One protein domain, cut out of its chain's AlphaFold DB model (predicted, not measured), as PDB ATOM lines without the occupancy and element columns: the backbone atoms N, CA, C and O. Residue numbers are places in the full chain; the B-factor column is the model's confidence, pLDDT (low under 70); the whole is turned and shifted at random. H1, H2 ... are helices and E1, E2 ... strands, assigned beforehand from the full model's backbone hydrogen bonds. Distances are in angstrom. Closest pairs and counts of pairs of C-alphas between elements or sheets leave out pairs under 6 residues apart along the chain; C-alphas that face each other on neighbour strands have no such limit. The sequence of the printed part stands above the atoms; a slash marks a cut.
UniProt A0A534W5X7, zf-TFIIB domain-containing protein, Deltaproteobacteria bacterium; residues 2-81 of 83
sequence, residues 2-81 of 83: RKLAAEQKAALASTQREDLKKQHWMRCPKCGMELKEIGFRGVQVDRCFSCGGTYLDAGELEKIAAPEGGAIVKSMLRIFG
ATOM      1  N   ARG A   2     122.931 142.888 172.597       71.88
ATOM      2  CA  ARG A   2     122.002 142.045 171.799       71.88
ATOM      3  C   ARG A   2     121.266 142.762 170.648       71.88
ATOM      4  O   ARG A   2     120.994 142.128 169.637       71.88
ATOM      5  N   LYS A   3     120.967 144.059 170.790       76.06
ATOM      6  CA  LYS A   3     120.191 144.842 169.808       76.06
ATOM      7  C   LYS A   3     120.971 145.101 168.507       76.06
ATOM      8  O   LYS A   3     120.523 144.672 167.451       76.06
ATOM      9  N   LEU A   4     122.202 145.610 168.630       78.19
ATOM     10  CA  LEU A   4     123.106 145.861 167.498       78.19
ATOM     11  C   LEU A   4     123.341 144.610 166.634       78.19
ATOM     12  O   LEU A   4     123.319 144.683 165.411       78.19
ATOM     13  N   ALA A   5     123.533 143.447 167.265       80.69
ATOM     14  CA  ALA A   5     123.761 142.192 166.549       80.69
ATOM     15  C   ALA A   5     122.519 141.708 165.774       80.69
ATOM     16  O   ALA A   5     122.653 141.102 164.712       80.69
ATOM     17  N   ALA A   6     121.311 141.960 166.290       82.06
ATOM     18  CA  ALA A   6     120.069 141.633 165.592       82.06
ATOM     19  C   ALA A   6     119.841 142.562 164.389       82.06
ATOM     20  O   ALA A   6     119.468 142.095 163.316       82.06
ATOM     21  N   GLU A   7     120.135 143.855 164.548       81.31
ATOM     22  CA  GLU A   7     120.029 144.866 163.490       81.31
ATOM     23  C   GLU A   7     121.021 144.593 162.348       81.31
ATOM     24  O   GLU A   7     120.628 144.561 161.182       81.31
ATOM     25  N   GLN A   8     122.282 144.283 162.673       81.88
ATOM     26  CA  GLN A   8     123.293 143.891 161.683       81.88
ATOM     27  C   GLN A   8     122.900 142.618 160.920       81.88
ATOM     28  O   GLN A   8     123.056 142.557 159.700       81.88
ATOM     29  N   LYS A   9     122.346 141.609 161.610       80.81
ATOM     30  CA  LYS A   9     121.837 140.389 160.963       80.81
ATOM     31  C   LYS A   9     120.670 140.674 160.017       80.81
ATOM     32  O   LYS A   9     120.627 140.096 158.935       80.81
ATOM     33  N   ALA A  10     119.741 141.548 160.406       79.88
ATOM     34  CA  ALA A  10     118.603 141.916 159.568       79.88
ATOM     35  C   ALA A  10     119.046 142.654 158.292       79.88
ATOM     36  O   ALA A  10     118.589 142.309 157.205       79.88
ATOM     37  N   ALA A  11     119.983 143.600 158.414       79.06
ATOM     38  CA  ALA A  11     120.545 144.323 157.273       79.06
ATOM     39  C   ALA A  11     121.305 143.392 156.311       79.06
ATOM     40  O   ALA A  11     121.121 143.452 155.095       79.06
ATOM     41  N   LEU A  12     122.105 142.466 156.851       77.12
ATOM     42  CA  LEU A  12     122.805 141.472 156.040       77.12
ATOM     43  C   LEU A  12     121.814 140.568 155.283       77.12
ATOM     44  O   LEU A  12     122.013 140.281 154.105       77.12
ATOM     45  N   ALA A  13     120.720 140.164 155.935       81.88
ATOM     46  CA  ALA A  13     119.673 139.358 155.312       81.88
ATOM     47  C   ALA A  13     118.934 140.109 154.189       81.88
ATOM     48  O   ALA A  13     118.584 139.493 153.180       81.88
ATOM     49  N   SER A  14     118.713 141.424 154.321       78.62
ATOM     50  CA  SER A  14     118.113 142.220 153.242       78.62
ATOM     51  C   SER A  14     119.028 142.328 152.026       78.62
ATOM     52  O   SER A  14     118.569 142.057 150.920       78.62
ATOM     53  N   THR A  15     120.318 142.617 152.224       80.31
ATOM     54  CA  THR A  15     121.283 142.728 151.118       80.31
ATOM     55  C   THR A  15     121.449 141.392 150.396       80.31
ATOM     56  O   THR A  15     121.341 141.331 149.173       80.31
ATOM     57  N   GLN A  16     121.579 140.288 151.143       81.31
ATOM     58  CA  GLN A  16     121.621 138.944 150.554       81.31
ATOM     59  C   GLN A  16     120.387 138.654 149.691       81.31
ATOM     60  O   GLN A  16     120.502 138.076 148.612       81.31
ATOM     61  N   ARG A  17     119.193 139.075 150.125       74.25
ATOM     62  CA  ARG A  17     117.959 138.878 149.355       74.25
ATOM     63  C   ARG A  17     117.950 139.678 148.053       74.25
ATOM     64  O   ARG A  17     117.413 139.196 147.058       74.25
ATOM     65  N   GLU A  18     118.508 140.884 148.050       78.62
ATOM     66  CA  GLU A  18     118.628 141.716 146.847       78.62
ATOM     67  C   GLU A  18     119.606 141.124 145.834       78.62
ATOM     68  O   GLU A  18     119.316 141.116 144.640       78.62
ATOM     69  N   ASP A  19     120.722 140.564 146.289       80.12
ATOM     70  CA  ASP A  19     121.673 139.902 145.397       80.12
ATOM     71  C   ASP A  19     121.113 138.594 144.830       80.12
ATOM     72  O   ASP A  19     121.239 138.336 143.631       80.12
ATOM     73  N   LEU A  20     120.381 137.819 145.638       74.06
ATOM     74  CA  LEU A  20     119.654 136.643 145.153       74.06
ATOM     75  C   LEU A  20     118.574 136.997 144.121       74.06
ATOM     76  O   LEU A  20     118.321 136.197 143.226       74.06
ATOM     77  N   LYS A  21     117.959 138.189 144.184       66.25
ATOM     78  CA  LYS A  21     117.042 138.650 143.123       66.25
ATOM     79  C   LYS A  21     117.743 138.831 141.782       66.25
ATOM     80  O   LYS A  21     117.100 138.620 140.765       66.25
ATOM     81  N   LYS A  22     119.021 139.226 141.769       76.62
ATOM     82  CA  LYS A  22     119.799 139.419 140.532       76.62
ATOM     83  C   LYS A  22     120.187 138.086 139.885       76.62
ATOM     84  O   LYS A  22     120.399 138.027 138.678       76.62
ATOM     85  N   GLN A  23     120.263 137.008 140.664       73.62
ATOM     86  CA  GLN A  23     120.507 135.659 140.159       73.62
ATOM     87  C   GLN A  23     119.185 135.017 139.729       73.62
ATOM     88  O   GLN A  23     118.514 134.399 140.538       73.62
ATOM     89  N   HIS A  24     118.792 135.134 138.461       66.12
ATOM     90  CA  HIS A  24     117.482 134.649 137.991       66.12
ATOM     91  C   HIS A  24     117.386 133.114 137.840       66.12
ATOM     92  O   HIS A  24     116.336 132.596 137.472       66.12
ATOM     93  N   TRP A  25     118.455 132.367 138.131       81.00
ATOM     94  CA  TRP A  25     118.463 130.906 138.044       81.00
ATOM     95  C   TRP A  25     117.812 130.274 139.282       81.00
ATOM     96  O   TRP A  25     118.364 130.358 140.379       81.00
ATOM     97  N   MET A  26     116.629 129.668 139.122       84.88
ATOM     98  CA  MET A  26     115.811 129.088 140.208       84.88
ATOM     99  C   MET A  26     115.525 130.036 141.392       84.88
ATOM    100  O   MET A  26     115.190 129.608 142.503       84.88
ATOM    101  N   ARG A  27     115.616 131.352 141.171       88.31
ATOM    102  CA  ARG A  27     115.184 132.372 142.130       88.31
ATOM    103  C   ARG A  27     114.082 133.209 141.528       88.31
ATOM    104  O   ARG A  27     114.103 133.590 140.365       88.31
ATOM    105  N   CYS A  28     113.122 133.545 142.372       85.25
ATOM    106  CA  CYS A  28     111.999 134.373 142.015       85.25
ATOM    107  C   CYS A  28     112.487 135.795 141.685       85.25
ATOM    108  O   CYS A  28     112.900 136.502 142.609       85.25
ATOM    109  N   PRO A  29     112.346 136.287 140.442       84.38
ATOM    110  CA  PRO A  29     112.783 137.638 140.080       84.38
ATOM    111  C   PRO A  29     112.035 138.738 140.857       84.38
ATOM    112  O   PRO A  29     112.541 139.841 141.036       84.38
ATOM    113  N   LYS A  30     110.840 138.446 141.397       82.50
ATOM    114  CA  LYS A  30     110.078 139.393 142.233       82.50
ATOM    115  C   LYS A  30     110.681 139.565 143.631       82.50
ATOM    116  O   LYS A  30     110.747 140.677 144.159       82.50
ATOM    117  N   CYS A  31     111.065 138.465 144.283       83.31
ATOM    118  CA  CYS A  31     111.364 138.475 145.720       83.31
ATOM    119  C   CYS A  31     112.698 137.828 146.132       83.31
ATOM    120  O   CYS A  31     113.045 137.948 147.304       83.31
ATOM    121  N   GLY A  32     113.428 137.192 145.214       84.62
ATOM    122  CA  GLY A  32     114.753 136.588 145.420       84.62
ATOM    123  C   GLY A  32     114.737 135.233 146.122       84.62
ATOM    124  O   GLY A  32     115.788 134.653 146.365       84.62
ATOM    125  N   MET A  33     113.557 134.720 146.475       87.38
ATOM    126  CA  MET A  33     113.422 133.416 147.128       87.38
ATOM    127  C   MET A  33     113.486 132.282 146.117       87.38
ATOM    128  O   MET A  33     113.259 132.485 144.930       87.38
ATOM    129  N   GLU A  34     113.762 131.082 146.607       89.81
ATOM    130  CA  GLU A  34     113.772 129.863 145.803       89.81
ATOM    131  C   GLU A  34     112.446 129.617 145.075       89.81
ATOM    132  O   GLU A  34     111.361 129.757 145.657       89.81
ATOM    133  N   LEU A  35     112.562 129.250 143.803       88.00
ATOM    134  CA  LEU A  35     111.488 128.639 143.036       88.00
ATOM    135  C   LEU A  35     111.514 127.134 143.267       88.00
ATOM    136  O   LEU A  35     112.577 126.532 143.386       88.00
ATOM    137  N   LYS A  36     110.331 126.535 143.351       89.38
ATOM    138  CA  LYS A  36     110.172 125.089 143.419       89.38
ATOM    139  C   LYS A  36     109.279 124.637 142.284       89.38
ATOM    140  O   LYS A  36     108.177 125.168 142.132       89.38
ATOM    141  N   GLU A  37     109.737 123.626 141.575       90.50
ATOM    142  CA  GLU A  37     108.977 122.984 140.520       90.50
ATOM    143  C   GLU A  37     107.787 122.216 141.113       90.50
ATOM    144  O   GLU A  37     107.910 121.489 142.105       90.50
ATOM    145  N   ILE A  38     106.610 122.403 140.526       86.69
ATOM    146  CA  ILE A  38     105.391 121.678 140.871       86.69
ATOM    147  C   ILE A  38     104.724 121.158 139.599       86.69
ATOM    148  O   ILE A  38     104.675 121.840 138.580       86.69
ATOM    149  N   GLY A  39     104.158 119.956 139.665       83.12
ATOM    150  CA  GLY A  39     103.340 119.424 138.579       83.12
ATOM    151  C   GLY A  39     101.945 120.049 138.584       83.12
ATOM    152  O   GLY A  39     101.211 119.939 139.567       83.12
ATOM    153  N   PHE A  40     101.544 120.661 137.474       77.62
ATOM    154  CA  PHE A  40     100.201 121.179 137.252       77.62
ATOM    155  C   PHE A  40      99.658 120.693 135.908       77.62
ATOM    156  O   PHE A  40     100.172 121.041 134.852       77.62
ATOM    157  N   ARG A  41      98.594 119.877 135.944       73.69
ATOM    158  CA  ARG A  41      97.938 119.319 134.740       73.69
ATOM    159  C   ARG A  41      98.909 118.627 133.762       73.69
ATOM    160  O   ARG A  41      98.734 118.709 132.554       73.69
ATOM    161  N   GLY A  42      99.929 117.947 134.291       80.19
ATOM    162  CA  GLY A  42     100.944 117.257 133.484       80.19
ATOM    163  C   GLY A  42     102.056 118.156 132.934       80.19
ATOM    164  O   GLY A  42     102.894 117.671 132.182       80.19
ATOM    165  N   VAL A  43     102.086 119.436 133.316       82.75
ATOM    166  CA  VAL A  43     103.150 120.397 132.993       82.75
ATOM    167  C   VAL A  43     103.908 120.733 134.275       82.75
ATOM    168  O   VAL A  43     103.292 120.859 135.335       82.75
ATOM    169  N   GLN A  44     105.231 120.828 134.209       85.19
ATOM    170  CA  GLN A  44     106.039 121.287 135.336       85.19
ATOM    171  C   GLN A  44     106.026 122.812 135.346       85.19
ATOM    172  O   GLN A  44     106.107 123.427 134.302       85.19
ATOM    173  N   VAL A  45     105.816 123.433 136.501       86.75
ATOM    174  CA  VAL A  45     105.802 124.896 136.613       86.75
ATOM    175  C   VAL A  45     106.586 125.321 137.839       86.75
ATOM    176  O   VAL A  45     106.515 124.672 138.885       86.75
ATOM    177  N   ASP A  46     107.277 126.448 137.754       89.12
ATOM    178  CA  ASP A  46     108.071 126.966 138.860       89.12
ATOM    179  C   ASP A  46     107.252 127.895 139.748       89.12
ATOM    180  O   ASP A  46     106.750 128.937 139.315       89.12
ATOM    181  N   ARG A  47     107.148 127.567 141.039       87.00
ATOM    182  CA  ARG A  47     106.385 128.360 142.008       87.00
ATOM    183  C   ARG A  47     107.249 128.923 143.126       87.00
ATOM    184  O   ARG A  47     107.948 128.212 143.844       87.00
ATOM    185  N   CYS A  48     107.104 130.223 143.355       88.12
ATOM    186  CA  CYS A  48     107.614 130.898 144.540       88.12
ATOM    187  C   CYS A  48     106.599 130.812 145.684       88.12
ATOM    188  O   CYS A  48     105.568 131.491 145.674       88.12
ATOM    189  N   PHE A  49     106.924 130.056 146.729       86.56
ATOM    190  CA  PHE A  49     106.071 129.937 147.918       86.56
ATOM    191  C   PHE A  49     106.144 131.147 148.860       86.56
ATOM    192  O   PHE A  49     105.301 131.286 149.738       86.56
ATOM    193  N   SER A  50     107.110 132.053 148.665       86.94
ATOM    194  CA  SER A  50     107.210 133.275 149.473       86.94
ATOM    195  C   SER A  50     106.298 134.398 148.988       86.94
ATOM    196  O   SER A  50     105.798 135.151 149.816       86.94
ATOM    197  N   CYS A  51     106.117 134.565 147.674       84.31
ATOM    198  CA  CYS A  51     105.348 135.689 147.124       84.31
ATOM    199  C   CYS A  51     104.224 135.274 146.168       84.31
ATOM    200  O   CYS A  51     103.582 136.152 145.595       84.31
ATOM    201  N   GLY A  52     104.038 133.971 145.939       81.88
ATOM    202  CA  GLY A  52     102.983 133.418 145.089       81.88
ATOM    203  C   GLY A  52     103.248 133.485 143.583       81.88
ATOM    204  O   GLY A  52     102.381 133.084 142.812       81.88
ATOM    205  N   GLY A  53     104.417 133.969 143.148       83.06
ATOM    206  CA  GLY A  53     104.770 134.028 141.725       83.06
ATOM    207  C   GLY A  53     104.823 132.632 141.103       83.06
ATOM    208  O   GLY A  53     105.339 131.711 141.736       83.06
ATOM    209  N   THR A  54     104.283 132.487 139.894       86.12
ATOM    210  CA  THR A  54     104.380 131.261 139.088       86.12
ATOM    211  C   THR A  54     105.039 131.616 137.766       86.12
ATOM    212  O   THR A  54     104.679 132.628 137.164       86.12
ATOM    213  N   TYR A  55     106.007 130.812 137.362       85.12
ATOM    214  CA  TYR A  55     106.838 131.014 136.187       85.12
ATOM    215  C   TYR A  55     106.724 129.767 135.313       85.12
ATOM    216  O   TYR A  55     106.602 128.654 135.824       85.12
ATOM    217  N   LEU A  56     106.654 130.002 134.010       85.19
ATOM    218  CA  LEU A  56     106.417 129.010 132.972       85.19
ATOM    219  C   LEU A  56     107.541 129.139 131.956       85.19
ATOM    220  O   LEU A  56     107.912 130.268 131.609       85.19
ATOM    221  N   ASP A  57     108.017 128.010 131.455       79.62
ATOM    222  CA  ASP A  57     108.931 127.987 130.327       79.62
ATOM    223  C   ASP A  57     108.190 128.232 129.007       79.62
ATOM    224  O   ASP A  57     106.958 128.158 128.892       79.62
ATOM    225  N   ALA A  58     108.960 128.562 127.971       78.44
ATOM    226  CA  ALA A  58     108.415 128.780 126.638       78.44
ATOM    227  C   ALA A  58     107.675 127.522 126.142       78.44
ATOM    228  O   ALA A  58     108.227 126.422 126.143       78.44
ATOM    229  N   GLY A  59     106.425 127.679 125.696       76.44
ATOM    230  CA  GLY A  59     105.597 126.571 125.212       76.44
ATOM    231  C   GLY A  59     104.784 125.844 126.293       76.44
ATOM    232  O   GLY A  59     103.985 124.963 125.966       76.44
ATOM    233  N   GLU A  60     104.971 126.153 127.580       79.31
ATOM    234  CA  GLU A  60     104.204 125.531 128.668       79.31
ATOM    235  C   GLU A  60     102.817 126.143 128.848       79.31
ATOM    236  O   GLU A  60     101.854 125.435 129.158       79.31
ATOM    237  N   LEU A  61     102.689 127.449 128.605       77.44
ATOM    238  CA  LEU A  61     101.410 128.145 128.689       77.44
ATOM    239  C   LEU A  61     100.399 127.555 127.699       77.44
ATOM    240  O   LEU A  61      99.237 127.370 128.042       77.44
ATOM    241  N   GLU A  62     100.848 127.203 126.500       78.56
ATOM    242  CA  GLU A  62     100.063 126.610 125.424       78.56
ATOM    243  C   GLU A  62      99.549 125.215 125.800       78.56
ATOM    244  O   GLU A  62      98.389 124.893 125.534       78.56
ATOM    245  N   LYS A  63     100.369 124.414 126.498       75.06
ATOM    246  CA  LYS A  63      99.958 123.106 127.042       75.06
ATOM    247  C   LYS A  63      98.873 123.256 128.112       75.06
ATOM    248  O   LYS A  63      97.984 122.414 128.209       75.06
ATOM    249  N   ILE A  64      98.927 124.332 128.898       72.31
ATOM    250  CA  ILE A  64      97.950 124.627 129.956       72.31
ATOM    251  C   ILE A  64      96.664 125.260 129.389       72.31
ATOM    252  O   ILE A  64      95.576 125.015 129.916       72.31
ATOM    253  N   ALA A  65      96.778 126.072 128.334       69.25
ATOM    254  CA  ALA A  65      95.703 126.877 127.751       69.25
ATOM    255  C   ALA A  65      94.873 126.163 126.667       69.25
ATOM    256  O   ALA A  65      93.886 126.731 126.197       69.25
ATOM    257  N   ALA A  66      95.239 124.934 126.281       63.41
ATOM    258  CA  ALA A  66      94.468 124.103 125.355       63.41
ATOM    259  C   ALA A  66      92.974 124.009 125.771       63.41
ATOM    260  O   ALA A  66      92.678 124.071 126.964       63.41
ATOM    261  N   PRO A  67      92.019 123.883 124.824       55.06
ATOM    262  CA  PRO A  67      90.584 124.180 125.007       55.06
ATOM    263  C   PRO A  67      89.851 123.450 126.150       55.06
ATOM    264  O   PRO A  67      88.875 123.982 126.672       55.06
ATOM    265  N   GLU A  68      90.371 122.327 126.648       53.72
ATOM    266  CA  GLU A  68      89.915 121.663 127.887       53.72
ATOM    267  C   GLU A  68      90.254 122.475 129.180       53.72
ATOM    268  O   GLU A  68      89.913 122.104 130.308       53.72
ATOM    269  N   GLY A  69      90.977 123.595 129.046       48.91
ATOM    270  CA  GLY A  69      91.591 124.401 130.110       48.91
ATOM    271  C   GLY A  69      91.374 125.917 130.002       48.91
ATOM    272  O   GLY A  69      91.928 126.670 130.803       48.91
ATOM    273  N   GLY A  70      90.511 126.389 129.093       42.75
ATOM    274  CA  GLY A  70      90.242 127.825 128.872       42.75
ATOM    275  C   GLY A  70      89.688 128.595 130.088       42.75
ATOM    276  O   GLY A  70      89.730 129.824 130.131       42.75
ATOM    277  N   ALA A  71      89.230 127.897 131.131       47.34
ATOM    278  CA  ALA A  71      88.777 128.502 132.389       47.34
ATOM    279  C   ALA A  71      89.926 128.944 133.329       47.34
ATOM    280  O   ALA A  71      89.677 129.568 134.370       47.34
ATOM    281  N   ILE A  72      91.186 128.618 133.004       50.22
ATOM    282  CA  ILE A  72      92.311 128.789 133.932       50.22
ATOM    283  C   ILE A  72      92.773 130.237 134.034       50.22
ATOM    284  O   ILE A  72      93.067 130.646 135.150       50.22
ATOM    285  N   VAL A  73      92.749 131.058 132.977       53.03
ATOM    286  CA  VAL A  73      93.181 132.470 133.099       53.03
ATOM    287  C   VAL A  73      92.353 133.199 134.173       53.03
ATOM    288  O   VAL A  73      92.885 133.944 134.990       53.03
ATOM    289  N   LYS A  74      91.059 132.862 134.286       41.91
ATOM    290  CA  LYS A  74      90.134 133.391 135.306       41.91
ATOM    291  C   LYS A  74      90.347 132.791 136.708       41.91
ATOM    292  O   LYS A  74      90.075 133.458 137.704       41.91
ATOM    293  N   SER A  75      90.830 131.549 136.796       46.78
ATOM    294  CA  SER A  75      91.104 130.847 138.066       46.78
ATOM    295  C   SER A  75      92.487 131.183 138.632       46.78
ATOM    296  O   SER A  75      92.631 131.368 139.837       46.78
ATOM    297  N   MET A  76      93.478 131.371 137.759       49.31
ATOM    298  CA  MET A  76      94.765 131.978 138.073       49.31
ATOM    299  C   MET A  76      94.559 133.403 138.590       49.31
ATOM    300  O   MET A  76      95.072 133.720 139.655       49.31
ATOM    301  N   LEU A  77      93.708 134.227 137.965       49.56
ATOM    302  CA  LEU A  77      93.368 135.560 138.490       49.56
ATOM    303  C   LEU A  77      92.743 135.559 139.904       49.56
ATOM    304  O   LEU A  77      92.848 136.565 140.596       49.56
ATOM    305  N   ARG A  78      92.139 134.456 140.380       45.56
ATOM    306  CA  ARG A  78      91.674 134.336 141.782       45.56
ATOM    307  C   ARG A  78      92.798 134.019 142.773       45.56
ATOM    308  O   ARG A  78      92.666 134.343 143.948       45.56
ATOM    309  N   ILE A  79      93.886 133.398 142.312       49.38
ATOM    310  CA  ILE A  79      95.092 133.113 143.107       49.38
ATOM    311  C   ILE A  79      96.073 134.301 143.048       49.38
ATOM    312  O   ILE A  79      96.745 134.588 144.034       49.38
ATOM    313  N   PHE A  80      96.113 135.021 141.923       49.97
ATOM    314  CA  PHE A  80      96.931 136.218 141.687       49.97
ATOM    315  C   PHE A  80      96.236 137.540 142.059       49.97
ATOM    316  O   PHE A  80      96.840 138.600 141.918       49.97
ATOM    317  N   GLY A  81      94.979 137.501 142.513       39.12
ATOM    318  CA  GLY A  81      94.156 138.689 142.733       39.12
ATOM    319  C   GLY A  81      93.238 138.567 143.945       39.12
ATOM    320  O   GLY A  81      92.035 138.345 143.818       39.12
TER     321      GLY A  81
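What this domain is: This is residues 2 to 81 of the 83 residues of the protein "zf-TFIIB domain-containing protein" of Deltaproteobacteria bacterium (UniProt A0A534W5X7). Residues 2 to 15 of the long helix H1 stick out as an arm from a small body, in which the two-stranded hairpin E1 and E2 lies at one side, with residues 54 to 55 of the stretch after it folding back to pair with E2. Two short helices, H2 and H3, lie at the end of the body away from the arm, and H3 folds back after H2. The printed part has 80 residues, with three named helices and two named strands in the order H1 E1 E2 H2 H3; the sheet is E1 - E2, antiparallel, and the class is mixed, helices and strands. The whole is loose, with a radius of gyration of the C-alphas of 16.9 A, and spans 58 by 24 by 16 A.

Where its parts are: H1 is residues 2 to 22, 31.5 A long, beginning at C-alpha 2 (122.002, 142.045, 171.799). E1, residues 35 to 40, is 14.7 A long, and E2, residues 43 to 48, is 16.2 A long. H2, residues 60 to 65, measures 8.7 A. H3, residues 72 to 79, measures 10.5 A and ends at C-alpha 79 (95.092, 133.113, 143.107).

How they stand to each other: Residues 2 to 15 of H1 stand free. E1 and E2 form a hairpin at 144 degrees, with N 38 and O 45 2.8 A apart, within hydrogen-bond range. Residues 46 to 47 of E2 also pair, antiparallel, with residues 54 to 55. The closest C-alphas of E2 and H2 are those of Val 43 and Glu 60, 6.8 A apart. H2 and H3 are close but not clearly touching, Ala 65 and Ile 72 having the closest C-alphas at 7.3 A, and are about perpendicular at 78 degrees. H1 and H3 are apart. Every O i to N i+4 pair is within hydrogen-bond range in H1 and H2; in H3, 3 of 4 are.

The domain as a whole: The C-alphas of Arg 2 and Pro 67, the two farthest apart, are 59.1 A apart. The printed part has no cut. The links H1 to E1 and E2 to H2 are long. The mean pLDDT of the printed part is 74.6; residues 21, 24 and 65 to 81 are under 70.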